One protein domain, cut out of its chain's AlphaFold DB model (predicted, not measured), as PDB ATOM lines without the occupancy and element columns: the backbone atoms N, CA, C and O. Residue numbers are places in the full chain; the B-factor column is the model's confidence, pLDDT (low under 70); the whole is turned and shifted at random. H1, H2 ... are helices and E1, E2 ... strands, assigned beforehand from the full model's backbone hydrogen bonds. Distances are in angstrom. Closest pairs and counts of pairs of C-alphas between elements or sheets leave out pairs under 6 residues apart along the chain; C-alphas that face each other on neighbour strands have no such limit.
ATOM      1  N   GLY A   8     343.235 279.425 272.668       92.44
ATOM      2  CA  GLY A   8     342.061 278.560 272.524       92.44
ATOM      3  C   GLY A   8     342.304 277.147 273.058       92.44
ATOM      4  O   GLY A   8     341.480 276.621 273.805       92.44
ATOM      5  N   GLU A   9     343.459 276.561 272.737       93.62
ATOM      6  CA  GLU A   9     343.863 275.251 273.262       93.62
ATOM      7  C   GLU A   9     344.051 275.289 274.786       93.62
ATOM      8  O   GLU A   9     343.578 274.399 275.492       93.62
ATOM      9  N   ALA A  10     344.662 276.357 275.313       92.44
ATOM     10  CA  ALA A  10     344.810 276.559 276.751       92.44
ATOM     11  C   ALA A  10     343.446 276.603 277.452       92.44
ATOM     12  O   ALA A  10     343.236 275.902 278.441       92.44
ATOM     13  N   MET A  11     342.487 277.356 276.909       93.19
ATOM     14  CA  MET A  11     341.132 277.426 277.458       93.19
ATOM     15  C   MET A  11     340.387 276.094 277.376       93.19
ATOM     16  O   MET A  11     339.634 275.767 278.292       93.19
ATOM     17  N   ALA A  12     340.594 275.307 276.317       92.94
ATOM     18  CA  ALA A  12     340.017 273.970 276.213       92.94
ATOM     19  C   ALA A  12     340.536 273.047 277.328       92.94
ATOM     20  O   ALA A  12     339.737 272.401 278.007       92.94
ATOM     21  N   ILE A  13     341.849 273.058 277.578       92.38
ATOM     22  CA  ILE A  13     342.470 272.309 278.679       92.38
ATOM     23  C   ILE A  13     341.924 272.786 280.029       92.38
ATOM     24  O   ILE A  13     341.507 271.971 280.845       92.38
ATOM     25  N   VAL A  14     341.868 274.098 280.269       91.88
ATOM     26  CA  VAL A  14     341.331 274.654 281.523       91.88
ATOM     27  C   VAL A  14     339.904 274.163 281.765       91.88
ATOM     28  O   VAL A  14     339.614 273.619 282.829       91.88
ATOM     29  N   ARG A  15     339.023 274.274 280.767       91.38
ATOM     30  CA  ARG A  15     337.623 273.831 280.868       91.38
ATOM     31  C   ARG A  15     337.479 272.333 281.129       91.38
ATOM     32  O   ARG A  15     336.521 271.940 281.783       91.38
ATOM     33  N   GLN A  16     338.412 271.518 280.639       91.19
ATOM     34  CA  GLN A  16     338.414 270.075 280.870       91.19
ATOM     35  C   GLN A  16     338.670 269.716 282.342       91.19
ATOM     36  O   GLN A  16     338.082 268.755 282.834       91.19
ATOM     37  N   TYR A  17     339.537 270.462 283.034       89.25
ATOM     38  CA  TYR A  17     339.990 270.118 284.389       89.25
ATOM     39  C   TYR A  17     339.343 270.945 285.506       89.25
ATOM     40  O   TYR A  17     339.414 270.557 286.676       89.25
ATOM     41  N   VAL A  18     338.707 272.074 285.184       86.00
ATOM     42  CA  VAL A  18     337.997 272.885 286.182       86.00
ATOM     43  C   VAL A  18     336.893 272.055 286.844       86.00
ATOM     44  O   VAL A  18     336.106 271.389 286.178       86.00
ATOM     45  N   GLY A  19     336.865 272.079 288.179       79.81
ATOM     46  CA  GLY A  19     335.958 271.275 289.006       79.81
ATOM     47  C   GLY A  19     336.465 269.864 289.328       79.81
ATOM     48  O   GLY A  19     335.942 269.237 290.242       79.81
ATOM     49  N   GLN A  20     337.500 269.377 288.634       83.62
ATOM     50  CA  GLN A  20     338.156 268.093 288.928       83.62
ATOM     51  C   GLN A  20     339.469 268.278 289.693       83.62
ATOM     52  O   GLN A  20     339.873 267.415 290.467       83.62
ATOM     53  N   ALA A  21     340.142 269.407 289.467       83.12
ATOM     54  CA  ALA A  21     341.394 269.765 290.110       83.12
ATOM     55  C   ALA A  21     341.485 271.280 290.331       83.12
ATOM     56  O   ALA A  21     340.727 272.065 289.752       83.12
ATOM     57  N   VAL A  22     342.466 271.696 291.136       82.75
ATOM     58  CA  VAL A  22     342.860 273.103 291.237       82.75
ATOM     59  C   VAL A  22     343.599 273.483 289.956       82.75
ATOM     60  O   VAL A  22     344.731 273.058 289.728       82.75
ATOM     61  N   VAL A  23     342.951 274.282 289.110       89.69
ATOM     62  CA  VAL A  23     343.538 274.792 287.866       89.69
ATOM     63  C   VAL A  23     344.003 276.225 288.093       89.69
ATOM     64  O   VAL A  23     343.213 277.082 288.481       89.69
ATOM     65  N   ARG A  24     345.284 276.495 287.839       91.75
ATOM     66  CA  ARG A  24     345.877 277.837 287.908       91.75
ATOM     67  C   ARG A  24     346.356 278.259 286.530       91.75
ATOM     68  O   ARG A  24     346.944 277.453 285.811       91.75
ATOM     69  N   VAL A  25     346.087 279.505 286.158       91.69
ATOM     70  CA  VAL A  25     346.344 280.006 284.800       91.69
ATOM     71  C   VAL A  25     347.184 281.275 284.798       91.69
ATOM     72  O   VAL A  25     347.092 282.109 285.700       91.69
ATOM     73  N   GLY A  26     347.981 281.415 283.740       90.81
ATOM     74  CA  GLY A  26     348.748 282.617 283.436       90.81
ATOM     75  C   GLY A  26     349.892 282.923 284.407       90.81
ATOM     76  O   GLY A  26     350.308 282.087 285.215       90.81
ATOM     77  N   LEU A  27     350.417 284.142 284.277       91.81
ATOM     78  CA  LEU A  27     351.604 284.625 284.982       91.81
ATOM     79  C   LEU A  27     351.395 284.699 286.496       91.81
ATOM     80  O   LEU A  27     352.293 284.357 287.260       91.81
ATOM     81  N   THR A  28     350.201 285.091 286.935       93.25
ATOM     82  CA  THR A  28     349.882 285.220 288.363       93.25
ATOM     83  C   THR A  28     349.500 283.893 289.008       93.25
ATOM     84  O   THR A  28     349.335 283.832 290.223       93.25
ATOM     85  N   GLN A  29     349.371 282.814 288.222       93.12
ATOM     86  CA  GLN A  29     348.824 281.536 288.682       93.12
ATOM     87  C   GLN A  29     347.414 281.699 289.278       93.12
ATOM     88  O   GLN A  29     347.080 281.095 290.305       93.12
ATOM     89  N   PHE A  30     346.592 282.526 288.619       91.25
ATOM     90  CA  PHE A  30     345.224 282.834 289.024       91.25
ATOM     91  C   PHE A  30     344.400 281.543 289.149       91.25
ATOM     92  O   PHE A  30     344.326 280.783 288.177       91.25
ATOM     93  N   PRO A  31     343.800 281.258 290.317       89.38
ATOM     94  CA  PRO A  31     342.998 280.060 290.513       89.38
ATOM     95  C   PRO A  31     341.665 280.174 289.769       89.38
ATOM     96  O   PRO A  31     340.888 281.105 289.973       89.38
ATOM     97  N   VAL A  32     341.389 279.204 288.904       87.06
ATOM     98  CA  VAL A  32     340.180 279.145 288.078       87.06
ATOM     99  C   VAL A  32     339.120 278.278 288.753       87.06
ATOM    100  O   VAL A  32     339.436 277.285 289.401       87.06
ATOM    101  N   GLY A  33     337.847 278.640 288.581       77.69
ATOM    102  CA  GLY A  33     336.707 277.932 289.175       77.69
ATOM    103  C   GLY A  33     336.176 278.583 290.454       77.69
ATOM    104  O   GLY A  33     335.089 278.244 290.908       77.69
ATOM    105  N   VAL A  34     336.877 279.586 290.988       69.94
ATOM    106  CA  VAL A  34     336.356 280.446 292.055       69.94
ATOM    107  C   VAL A  34     335.166 281.253 291.534       69.94
ATOM    108  O   VAL A  34     335.304 282.037 290.599       69.94
ATOM    109  N   GLY A  35     333.995 281.078 292.151       66.75
ATOM    110  CA  GLY A  35     332.785 281.836 291.809       66.75
ATOM    111  C   GLY A  35     332.134 281.447 290.478       66.75
ATOM    112  O   GLY A  35     331.191 282.110 290.052       66.75
ATOM    113  N   VAL A  36     332.598 280.372 289.832       71.75
ATOM    114  CA  VAL A  36     332.096 279.908 288.535       71.75
ATOM    115  C   VAL A  36     331.316 278.609 288.723       71.75
ATOM    116  O   VAL A  36     331.808 277.688 289.370       71.75
ATOM    117  N   LYS A  37     330.094 278.521 288.178       75.25
ATOM    118  CA  LYS A  37     329.243 277.324 288.322       75.25
ATOM    119  C   LYS A  37     329.549 276.270 287.263       75.25
ATOM    120  O   LYS A  37     329.533 275.085 287.577       75.25
ATOM    121  N   ASN A  38     329.831 276.697 286.031       81.19
ATOM    122  CA  ASN A  38     330.107 275.800 284.914       81.19
ATOM    123  C   ASN A  38     331.385 276.206 284.177       81.19
ATOM    124  O   ASN A  38     331.689 277.386 284.026       81.19
ATOM    125  N   ALA A  39     332.093 275.223 283.615       84.31
ATOM    126  CA  ALA A  39     333.273 275.472 282.782       84.31
ATOM    127  C   ALA A  39     332.971 276.357 281.553       84.31
ATOM    128  O   ALA A  39     333.850 277.064 281.062       84.31
ATOM    129  N   ALA A  40     331.726 276.348 281.064       86.00
ATOM    130  CA  ALA A  40     331.282 277.191 279.953       86.00
ATOM    131  C   ALA A  40     331.290 278.693 280.288       86.00
ATOM    132  O   ALA A  40     331.479 279.508 279.390       86.00
ATOM    133  N   ASP A  41     331.154 279.053 281.566       86.00
ATOM    134  CA  ASP A  41     331.122 280.450 282.013       86.00
ATOM    135  C   ASP A  41     332.537 281.075 282.041       86.00
ATOM    136  O   ASP A  41     332.694 282.287 282.208       86.00
ATOM    137  N   LEU A  42     333.584 280.253 281.870       87.94
ATOM    138  CA  LEU A  42     334.975 280.696 281.856       87.94
ATOM    139  C   LEU A  42     335.284 281.529 280.617       87.94
ATOM    140  O   LEU A  42     335.233 281.047 279.477       87.94
ATOM    141  N   GLN A  43     335.683 282.766 280.882       87.31
ATOM    142  CA  GLN A  43     336.043 283.740 279.869       87.31
ATOM    143  C   GLN A  43     337.443 283.458 279.296       87.31
ATOM    144  O   GLN A  43     338.346 283.050 280.029       87.31
ATOM    145  N   PRO A  44     337.642 283.655 277.981       87.94
ATOM    146  CA  PRO A  44     338.931 283.417 277.329       87.94
ATOM    147  C   PRO A  44     340.019 284.414 277.751       87.94
ATOM    148  O   PRO A  44     341.200 284.139 277.570       87.94
ATOM    149  N   ASP A  45     339.642 285.539 278.351       89.50
ATOM    150  CA  ASP A  45     340.564 286.541 278.890       89.50
ATOM    151  C   ASP A  45     341.387 286.040 280.097       89.50
ATOM    152  O   ASP A  45     342.357 286.670 280.496       89.50
ATOM    153  N   LEU A  46     341.063 284.871 280.664       88.25
ATOM    154  CA  LEU A  46     341.834 284.243 281.743       88.25
ATOM    155  C   LEU A  46     343.277 283.901 281.342       88.25
ATOM    156  O   LEU A  46     344.152 283.818 282.210       88.25
ATOM    157  N   VAL A  47     343.509 283.677 280.045       91.12
ATOM    158  CA  VAL A  47     344.830 283.385 279.471       91.12
ATOM    159  C   VAL A  47     345.441 284.587 278.745       91.12
ATOM    160  O   VAL A  47     346.565 284.479 278.257       91.12
ATOM    161  N   ASP A  48     344.739 285.724 278.692       93.88
ATOM    162  CA  ASP A  48     345.341 286.994 278.295       93.88
ATOM    163  C   ASP A  48     346.270 287.490 279.412       93.88
ATOM    164  O   ASP A  48     345.917 287.459 280.591       93.88
ATOM    165  N   ALA A  49     347.479 287.925 279.062       93.00
ATOM    166  CA  ALA A  49     348.494 288.268 280.054       93.00
ATOM    167  C   ALA A  49     348.111 289.498 280.894       93.00
ATOM    168  O   ALA A  49     348.311 289.495 282.111       93.00
ATOM    169  N   CYS A  50     347.547 290.530 280.265       95.12
ATOM    170  CA  CYS A  50     347.174 291.774 280.934       95.12
ATOM    171  C   CYS A  50     345.970 291.563 281.853       95.12
ATOM    172  O   CYS A  50     345.976 292.010 283.002       95.12
ATOM    173  N   GLU A  51     344.960 290.836 281.382       93.88
ATOM    174  CA  GLU A  51     343.794 290.500 282.199       93.88
ATOM    175  C   GLU A  51     344.159 289.539 283.335       93.88
ATOM    176  O   GLU A  51     343.695 289.714 284.464       93.88
ATOM    177  N   ASN A  52     345.057 288.578 283.101       92.56
ATOM    178  CA  ASN A  52     345.565 287.696 284.150       92.56
ATOM    179  C   ASN A  52     346.340 288.457 285.236       92.56
ATOM    180  O   ASN A  52     346.182 288.154 286.421       92.56
ATOM    181  N   LEU A  53     347.140 289.456 284.850       94.69
ATOM    182  CA  LEU A  53     347.800 290.365 285.787       94.69
ATOM    183  C   LEU A  53     346.774 291.163 286.596       94.69
ATOM    184  O   LEU A  53     346.842 291.172 287.823       94.69
ATOM    185  N   ARG A  54     345.784 291.778 285.940       93.00
ATOM    186  CA  ARG A  54     344.760 292.590 286.616       93.00
ATOM    187  C   ARG A  54     343.942 291.766 287.614       93.00
ATOM    188  O   ARG A  54     343.824 292.146 288.779       93.00
ATOM    189  N   LYS A  55     343.408 290.620 287.178       90.69
ATOM    190  CA  LYS A  55     342.598 289.718 288.017       90.69
ATOM    191  C   LYS A  55     343.430 289.083 289.133       90.69
ATOM    192  O   LYS A  55     342.985 289.037 290.278       90.69
ATOM    193  N   GLY A  56     344.644 288.638 288.810       91.62
ATOM    194  CA  GLY A  56     345.587 288.042 289.755       91.62
ATOM    195  C   GLY A  56     345.986 288.986 290.875       91.62
ATOM    196  O   GLY A  56     345.808 288.643 292.040       91.62
ATOM    197  N   THR A  57     346.452 290.188 290.541       93.12
ATOM    198  CA  THR A  57     346.873 291.180 291.538       93.12
ATOM    199  C   THR A  57     345.705 291.641 292.405       93.12
ATOM    200  O   THR A  57     345.863 291.770 293.616       93.12
ATOM    201  N   SER A  58     344.513 291.823 291.824       92.19
ATOM    202  CA  SER A  58     343.309 292.163 292.593       92.19
ATOM    203  C   SER A  58     342.969 291.081 293.628       92.19
ATOM    204  O   SER A  58     342.743 291.384 294.801       92.19
ATOM    205  N   MET A  59     343.011 289.808 293.226       90.25
ATOM    206  CA  MET A  59     342.761 288.694 294.141       90.25
ATOM    207  C   MET A  59     343.884 288.534 295.175       90.25
ATOM    208  O   MET A  59     343.606 288.281 296.344       90.25
ATOM    209  N   PHE A  60     345.147 288.729 294.790       93.62
ATOM    210  CA  PHE A  60     346.268 288.692 295.729       93.62
ATOM    211  C   PHE A  60     346.167 289.803 296.780       93.62
ATOM    212  O   PHE A  60     346.356 289.538 297.962       93.62
ATOM    213  N   ALA A  61     345.773 291.021 296.393       93.25
ATOM    214  CA  ALA A  61     345.538 292.116 297.334       93.25
ATOM    215  C   ALA A  61     344.441 291.777 298.360       93.25
ATOM    216  O   ALA A  61     344.533 292.164 299.526       93.25
ATOM    217  N   LYS A  62     343.415 291.014 297.958       90.31
ATOM    218  CA  LYS A  62     342.434 290.459 298.898       90.31
ATOM    219  C   LYS A  62     343.087 289.478 299.875       90.31
ATOM    220  O   LYS A  62     342.861 289.605 301.076       90.31
ATOM    221  N   VAL A  63     343.871 288.519 299.382       92.50
ATOM    222  CA  VAL A  63     344.576 287.548 300.240       92.50
ATOM    223  C   VAL A  63     345.477 288.273 301.237       92.50
ATOM    224  O   VAL A  63     345.389 288.012 302.433       92.50
ATOM    225  N   LEU A  64     346.256 289.250 300.770       93.19
ATOM    226  CA  LEU A  64     347.111 290.079 301.612       93.19
ATOM    227  C   LEU A  64     346.319 290.780 302.722       93.19
ATOM    228  O   LEU A  64     346.752 290.772 303.868       93.19
ATOM    229  N   ARG A  65     345.132 291.322 302.424       90.19
ATOM    230  CA  ARG A  65     344.262 291.940 303.439       90.19
ATOM    231  C   ARG A  65     343.739 290.934 304.465       90.19
ATOM    232  O   ARG A  65     343.646 291.274 305.640       90.19
ATOM    233  N   ILE A  66     343.378 289.722 304.035       90.25
ATOM    234  CA  ILE A  66     342.938 288.658 304.952       90.25
ATOM    235  C   ILE A  66     344.063 288.323 305.932       90.25
ATOM    236  O   ILE A  66     343.821 288.309 307.136       90.25
ATOM    237  N   VAL A  67     345.278 288.122 305.418       93.12
ATOM    238  CA  VAL A  67     346.455 287.826 306.242       93.12
ATOM    239  C   VAL A  67     346.782 289.010 307.148       93.12
ATOM    240  O   VAL A  67     346.801 288.856 308.358       93.12
ATOM    241  N   ALA A  68     346.914 290.231 306.625       91.94
ATOM    242  CA  ALA A  68     347.197 291.413 307.447       91.94
ATOM    243  C   ALA A  68     346.178 291.609 308.587       91.94
ATOM    244  O   ALA A  68     346.542 292.009 309.694       91.94
ATOM    245  N   LYS A  69     344.901 291.281 308.349       90.50
ATOM    246  CA  LYS A  69     343.857 291.346 309.375       90.50
ATOM    247  C   LYS A  69     344.061 290.325 310.498       90.50
ATOM    248  O   LYS A  69     343.759 290.669 311.640       90.50
ATOM    249  N   SER A  70     344.563 289.119 310.225       90.44
ATOM    250  CA  SER A  70     344.858 288.147 311.293       90.44
ATOM    251  C   SER A  70     346.007 288.615 312.190       90.44
ATOM    252  O   SER A  70     345.993 288.363 313.391       90.44
ATOM    253  N   TYR A  71     346.925 289.409 311.635       90.94
ATOM    254  CA  TYR A  71     347.997 290.092 312.362       90.94
ATOM    255  C   TYR A  71     347.543 291.359 313.115       90.94
ATOM    256  O   TYR A  71     348.362 292.029 313.739       90.94
ATOM    257  N   GLY A  72     346.255 291.715 313.075       91.31
ATOM    258  CA  GLY A  72     345.731 292.917 313.734       91.31
ATOM    259  C   GLY A  72     345.926 294.217 312.947       91.31
ATOM    260  O   GLY A  72     345.792 295.288 313.529       91.31
ATOM    261  N   ASN A  73     346.204 294.134 311.639       88.12
ATOM    262  CA  ASN A  73     346.473 295.268 310.745       88.12
ATOM    263  C   ASN A  73     347.589 296.201 311.269       88.12
ATOM    264  O   ASN A  73     347.332 297.382 311.513       88.12
ATOM    265  N   PRO A  74     348.807 295.669 311.487       86.69
ATOM    266  CA  PRO A  74     349.903 296.437 312.061       86.69
ATOM    267  C   PRO A  74     350.373 297.541 311.107       86.69
ATOM    268  O   PRO A  74     350.441 297.339 309.897       86.69
ATOM    269  N   GLU A  75     350.737 298.690 311.674       83.31
ATOM    270  CA  GLU A  75     351.303 299.832 310.936       83.31
ATOM    271  C   GLU A  75     352.841 299.849 310.959       83.31
ATOM    272  O   GLU A  75     353.463 300.641 310.263       83.31
ATOM    273  N   SER A  76     353.472 298.990 311.769       85.62
ATOM    274  CA  SER A  76     354.930 298.906 311.869       85.62
ATOM    275  C   SER A  76     355.537 298.159 310.681       85.62
ATOM    276  O   SER A  76     355.184 296.997 310.440       85.62
ATOM    277  N   ASP A  77     356.536 298.762 310.041       85.69
ATOM    278  CA  ASP A  77     357.235 298.182 308.887       85.69
ATOM    279  C   ASP A  77     357.945 296.851 309.194       85.69
ATOM    280  O   ASP A  77     358.104 296.019 308.303       85.69
ATOM    281  N   ASP A  78     358.298 296.589 310.456       90.00
ATOM    282  CA  ASP A  78     359.016 295.375 310.875       90.00
ATOM    283  C   ASP A  78     358.223 294.075 310.643       90.00
ATOM    284  O   ASP A  78     358.806 293.000 310.496       90.00
ATOM    285  N   VAL A  79     356.888 294.154 310.607       90.62
ATOM    286  CA  VAL A  79     355.997 292.984 310.480       90.62
ATOM    287  C   VAL A  79     355.526 292.783 309.033       90.62
ATOM    288  O   VAL A  79     355.117 291.682 308.657       90.62
ATOM    289  N   ILE A  80     355.639 293.815 308.187       90.31
ATOM    290  CA  ILE A  80     355.195 293.789 306.785       90.31
ATOM    291  C   ILE A  80     355.844 292.646 305.982       90.31
ATOM    292  O   ILE A  80     355.105 291.955 305.273       90.31
ATOM    293  N   PRO A  81     357.164 292.371 306.089       94.62
ATOM    294  CA  PRO A  81     357.779 291.268 305.355       94.62
ATOM    295  C   PRO A  81     357.146 289.911 305.680       94.62
ATOM    296  O   PRO A  81     356.853 289.143 304.767       94.62
ATOM    297  N   GLN A  82     356.867 289.631 306.957       95.06
ATOM    298  CA  GLN A  82     356.257 288.361 307.362       95.06
ATOM    299  C   GLN A  82     354.821 288.231 306.842       95.06
ATOM    300  O   GLN A  82     354.446 287.184 306.322       95.06
ATOM    301  N   ILE A  83     354.031 289.306 306.924       95.25
ATOM    302  CA  ILE A  83     352.660 289.338 306.391       95.25
ATOM    303  C   ILE A  83     352.658 289.065 304.886       95.25
ATOM    304  O   ILE A  83     351.807 288.324 304.389       95.25
ATOM    305  N   PHE A  84     353.601 289.655 304.151       95.75
ATOM    306  CA  PHE A  84     353.723 289.434 302.716       95.75
ATOM    307  C   PHE A  84     354.080 287.978 302.390       95.75
ATOM    308  O   PHE A  84     353.423 287.374 301.542       95.75
ATOM    309  N   GLU A  85     355.065 287.395 303.076       97.19
ATOM    310  CA  GLU A  85     355.455 285.992 302.873       97.19
ATOM    311  C   GLU A  85     354.305 285.023 303.183       97.19
ATOM    312  O   GLU A  85     354.019 284.113 302.397       97.19
ATOM    313  N   ASP A  86     353.568 285.265 304.264       96.94
ATOM    314  CA  ASP A  86     352.387 284.481 304.619       96.94
ATOM    315  C   ASP A  86     351.264 284.638 303.586       96.94
ATOM    316  O   ASP A  86     350.598 283.661 303.234       96.94
ATOM    317  N   ALA A  87     351.077 285.837 303.030       96.12
ATOM    318  CA  ALA A  87     350.133 286.071 301.940       96.12
ATOM    319  C   ALA A  87     350.546 285.351 300.647       96.12
ATOM    320  O   ALA A  87     349.689 284.791 299.956       96.12
ATOM    321  N   VAL A  88     351.841 285.299 300.323       96.31
ATOM    322  CA  VAL A  88     352.367 284.504 299.201       96.31
ATOM    323  C   VAL A  88     352.142 283.013 299.443       96.31
ATOM    324  O   VAL A  88     351.715 282.298 298.529       96.31
ATOM    325  N   TYR A  89     352.379 282.531 300.663       95.94
ATOM    326  CA  TYR A  89     352.090 281.149 301.036       95.94
ATOM    327  C   TYR A  89     350.598 280.835 300.868       95.94
ATOM    328  O   TYR A  89     350.252 279.906 300.131       95.94
ATOM    329  N   ALA A  90     349.723 281.663 301.440       95.25
ATOM    330  CA  ALA A  90     348.273 281.536 301.342       95.25
ATOM    331  C   ALA A  90     347.766 281.602 299.895       95.25
ATOM    332  O   ALA A  90     346.872 280.852 299.504       95.25
ATOM    333  N   TRP A  91     348.360 282.454 299.054       94.06
ATOM    334  CA  TRP A  91     348.050 282.518 297.624       94.06
ATOM    335  C   TRP A  91     348.351 281.201 296.911       94.06
ATOM    336  O   TRP A  91     347.560 280.753 296.075       94.06
ATOM    337  N   LYS A  92     349.489 280.574 297.230       92.12
ATOM    338  CA  LYS A  92     349.946 279.322 296.610       92.12
ATOM    339  C   LYS A  92     349.126 278.119 297.068       92.12
ATOM    340  O   LYS A  92     348.756 277.295 296.230       92.12
ATOM    341  N   THR A  93     348.823 278.022 298.358       91.94
ATOM    342  CA  THR A  93     348.038 276.912 298.925       91.94
ATOM    343  C   THR A  93     346.541 277.088 298.689       91.94
ATOM    344  O   THR A  93     345.831 276.110 298.484       91.94
ATOM    345  N   GLY A  94     346.072 278.335 298.638       89.81
ATOM    346  CA  GLY A  94     344.657 278.689 298.629       89.81
ATOM    347  C   GLY A  94     344.013 278.714 300.020       89.81
ATOM    348  O   GLY A  94     342.797 278.896 300.118       89.81
ATOM    349  N   GLU A  95     344.812 278.569 301.078       90.94
ATOM    350  CA  GLU A  95     344.366 278.484 302.468       90.94
ATOM    351  C   GLU A  95     345.266 279.287 303.406       90.94
ATOM    352  O   GLU A  95     346.482 279.349 303.225       90.94
ATOM    353  N   PHE A  96     344.661 279.850 304.446       92.62
ATOM    354  CA  PHE A  96     345.343 280.527 305.540       92.62
ATOM    355  C   PHE A  96     344.597 280.237 306.843       92.62
ATOM    356  O   PHE A  96     343.376 280.369 306.881       92.62
ATOM    357  N   GLU A  97     345.301 279.775 307.881       88.62
ATOM    358  CA  GLU A  97     344.701 279.376 309.174       88.62
ATOM    359  C   GLU A  97     343.511 278.392 309.045       88.62
ATOM    360  O   GLU A  97     342.558 278.421 309.819       88.62
ATOM    361  N   GLY A  98     343.543 277.509 308.039       84.06
ATOM    362  CA  GLY A  98     342.459 276.554 307.762       84.06
ATOM    363  C   GLY A  98     341.224 277.162 307.085       84.06
ATOM    364  O   GLY A  98     340.214 276.478 306.921       84.06
ATOM    365  N   VAL A  99     341.291 278.431 306.672       84.50
ATOM    366  CA  VAL A  99     340.236 279.130 305.932       84.50
ATOM    367  C   VAL A  99     340.650 279.296 304.473       84.50
ATOM    368  O   VAL A  99     341.760 279.733 304.166       84.50
ATOM    369  N   SER A 100     339.737 278.991 303.547       85.50
ATOM    370  CA  SER A 100     339.972 279.255 302.127       85.50
ATOM    371  C   SER A 100     340.025 280.760 301.863       85.50
ATOM    372  O   SER A 100     339.030 281.469 302.024       85.50
ATOM    373  N   VAL A 101     341.171 281.246 301.387       85.56
ATOM    374  CA  VAL A 101     341.355 282.658 301.001       85.56
ATOM    375  C   VAL A 101     340.909 282.935 299.564       85.56
ATOM    376  O   VAL A 101     340.821 284.087 299.136       85.56
TER     377      VAL A 101
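AT A GLANCE: This is residues 8 to 101 of the 154 residues of the protein "Conjugal transfer protein TraH" of Sinorhizobium sp. CCBAU 05631 (UniProt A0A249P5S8). One long helix, H3, makes the long axis of an elongated model; H4 folds back and crosses its later part, while a small hairpin of two short strands, E1 and E2, sits by its first part. H1 lies on the far side of that hairpin from H3, and the short H2 joins this end together, meeting H1 and the beginning of H3. The printed part has 94 residues with four named helices and two named strands, in the order H1 E1 E2 H2 H3 H4; the two strands are antiparallel and the class is mostly helix. The whole is only just loose, close to compact, with a radius of gyration of the C-alphas of 14.9 A, and it spans 46 by 27 by 16 A.

HOW THE PARTS SIT: Start at H1, residues 8 to 17, and look from Val 14 to Val 23 of E1, residues 23 to 25: their C-alphas, the closest of the two elements, are 6.7 A apart. E1 forms a hairpin with E2, residues 30 to 32, antiparallel at 136 degrees, with N 25 and O 30 at 3.0 A and N 32 and O 23 at 2.8 A, within hydrogen-bond range. H1 and E2 are only just apart, at 8.0 A. H2, residues 44 to 47, touches H1, the closest C-alphas being those of Met 11 and Pro 44, 6.4 A. H3, residues 49 to 70, only just touches H2, only at the corner, with 3 pairs of C-alphas within 8 A; its residues 51 to 52 alone do so, and the closest C-alphas, of Leu 46 and Asn 52, are 5.6 A apart. The closest C-alphas of E2 and H3 are those of Phe 30 and Gly 56, 5.3 A. H4, residues 80 to 93, touches residues 60 to 68 of H3 alone, at a steep tilt of 62 degrees, opposite ways, closest at the C-alphas of Leu 64 and Ala 87, 5.0 A. In H1, H3 and H4 every O i to N i+4 pair is within hydrogen-bond range; H2 is too short for one, and its single O i to N i+3 pair is within range.

IN THESE COORDINATES: Find C-alpha 8 at (342.061, 278.560, 272.524), where H1 begins its 14.7 A. C-alpha 49 at (348.494, 288.268, 280.054) begins H3, 31.5 A long. H4, 19.9 A long, ends at C-alpha 93, at (348.038, 276.912, 298.925). After it, residues 95 to 96 pair antiparallel with residues 99 to 100.

THE WHOLE: The C-alphas farthest apart, of Glu 9 and Ser 76, are 46.6 A apart. The printed part has no cut, and the link from E2 to H2, 11 residues, is long. Mean pLDDT of the printed part is 89.6; residues 34 to 35 are under 70.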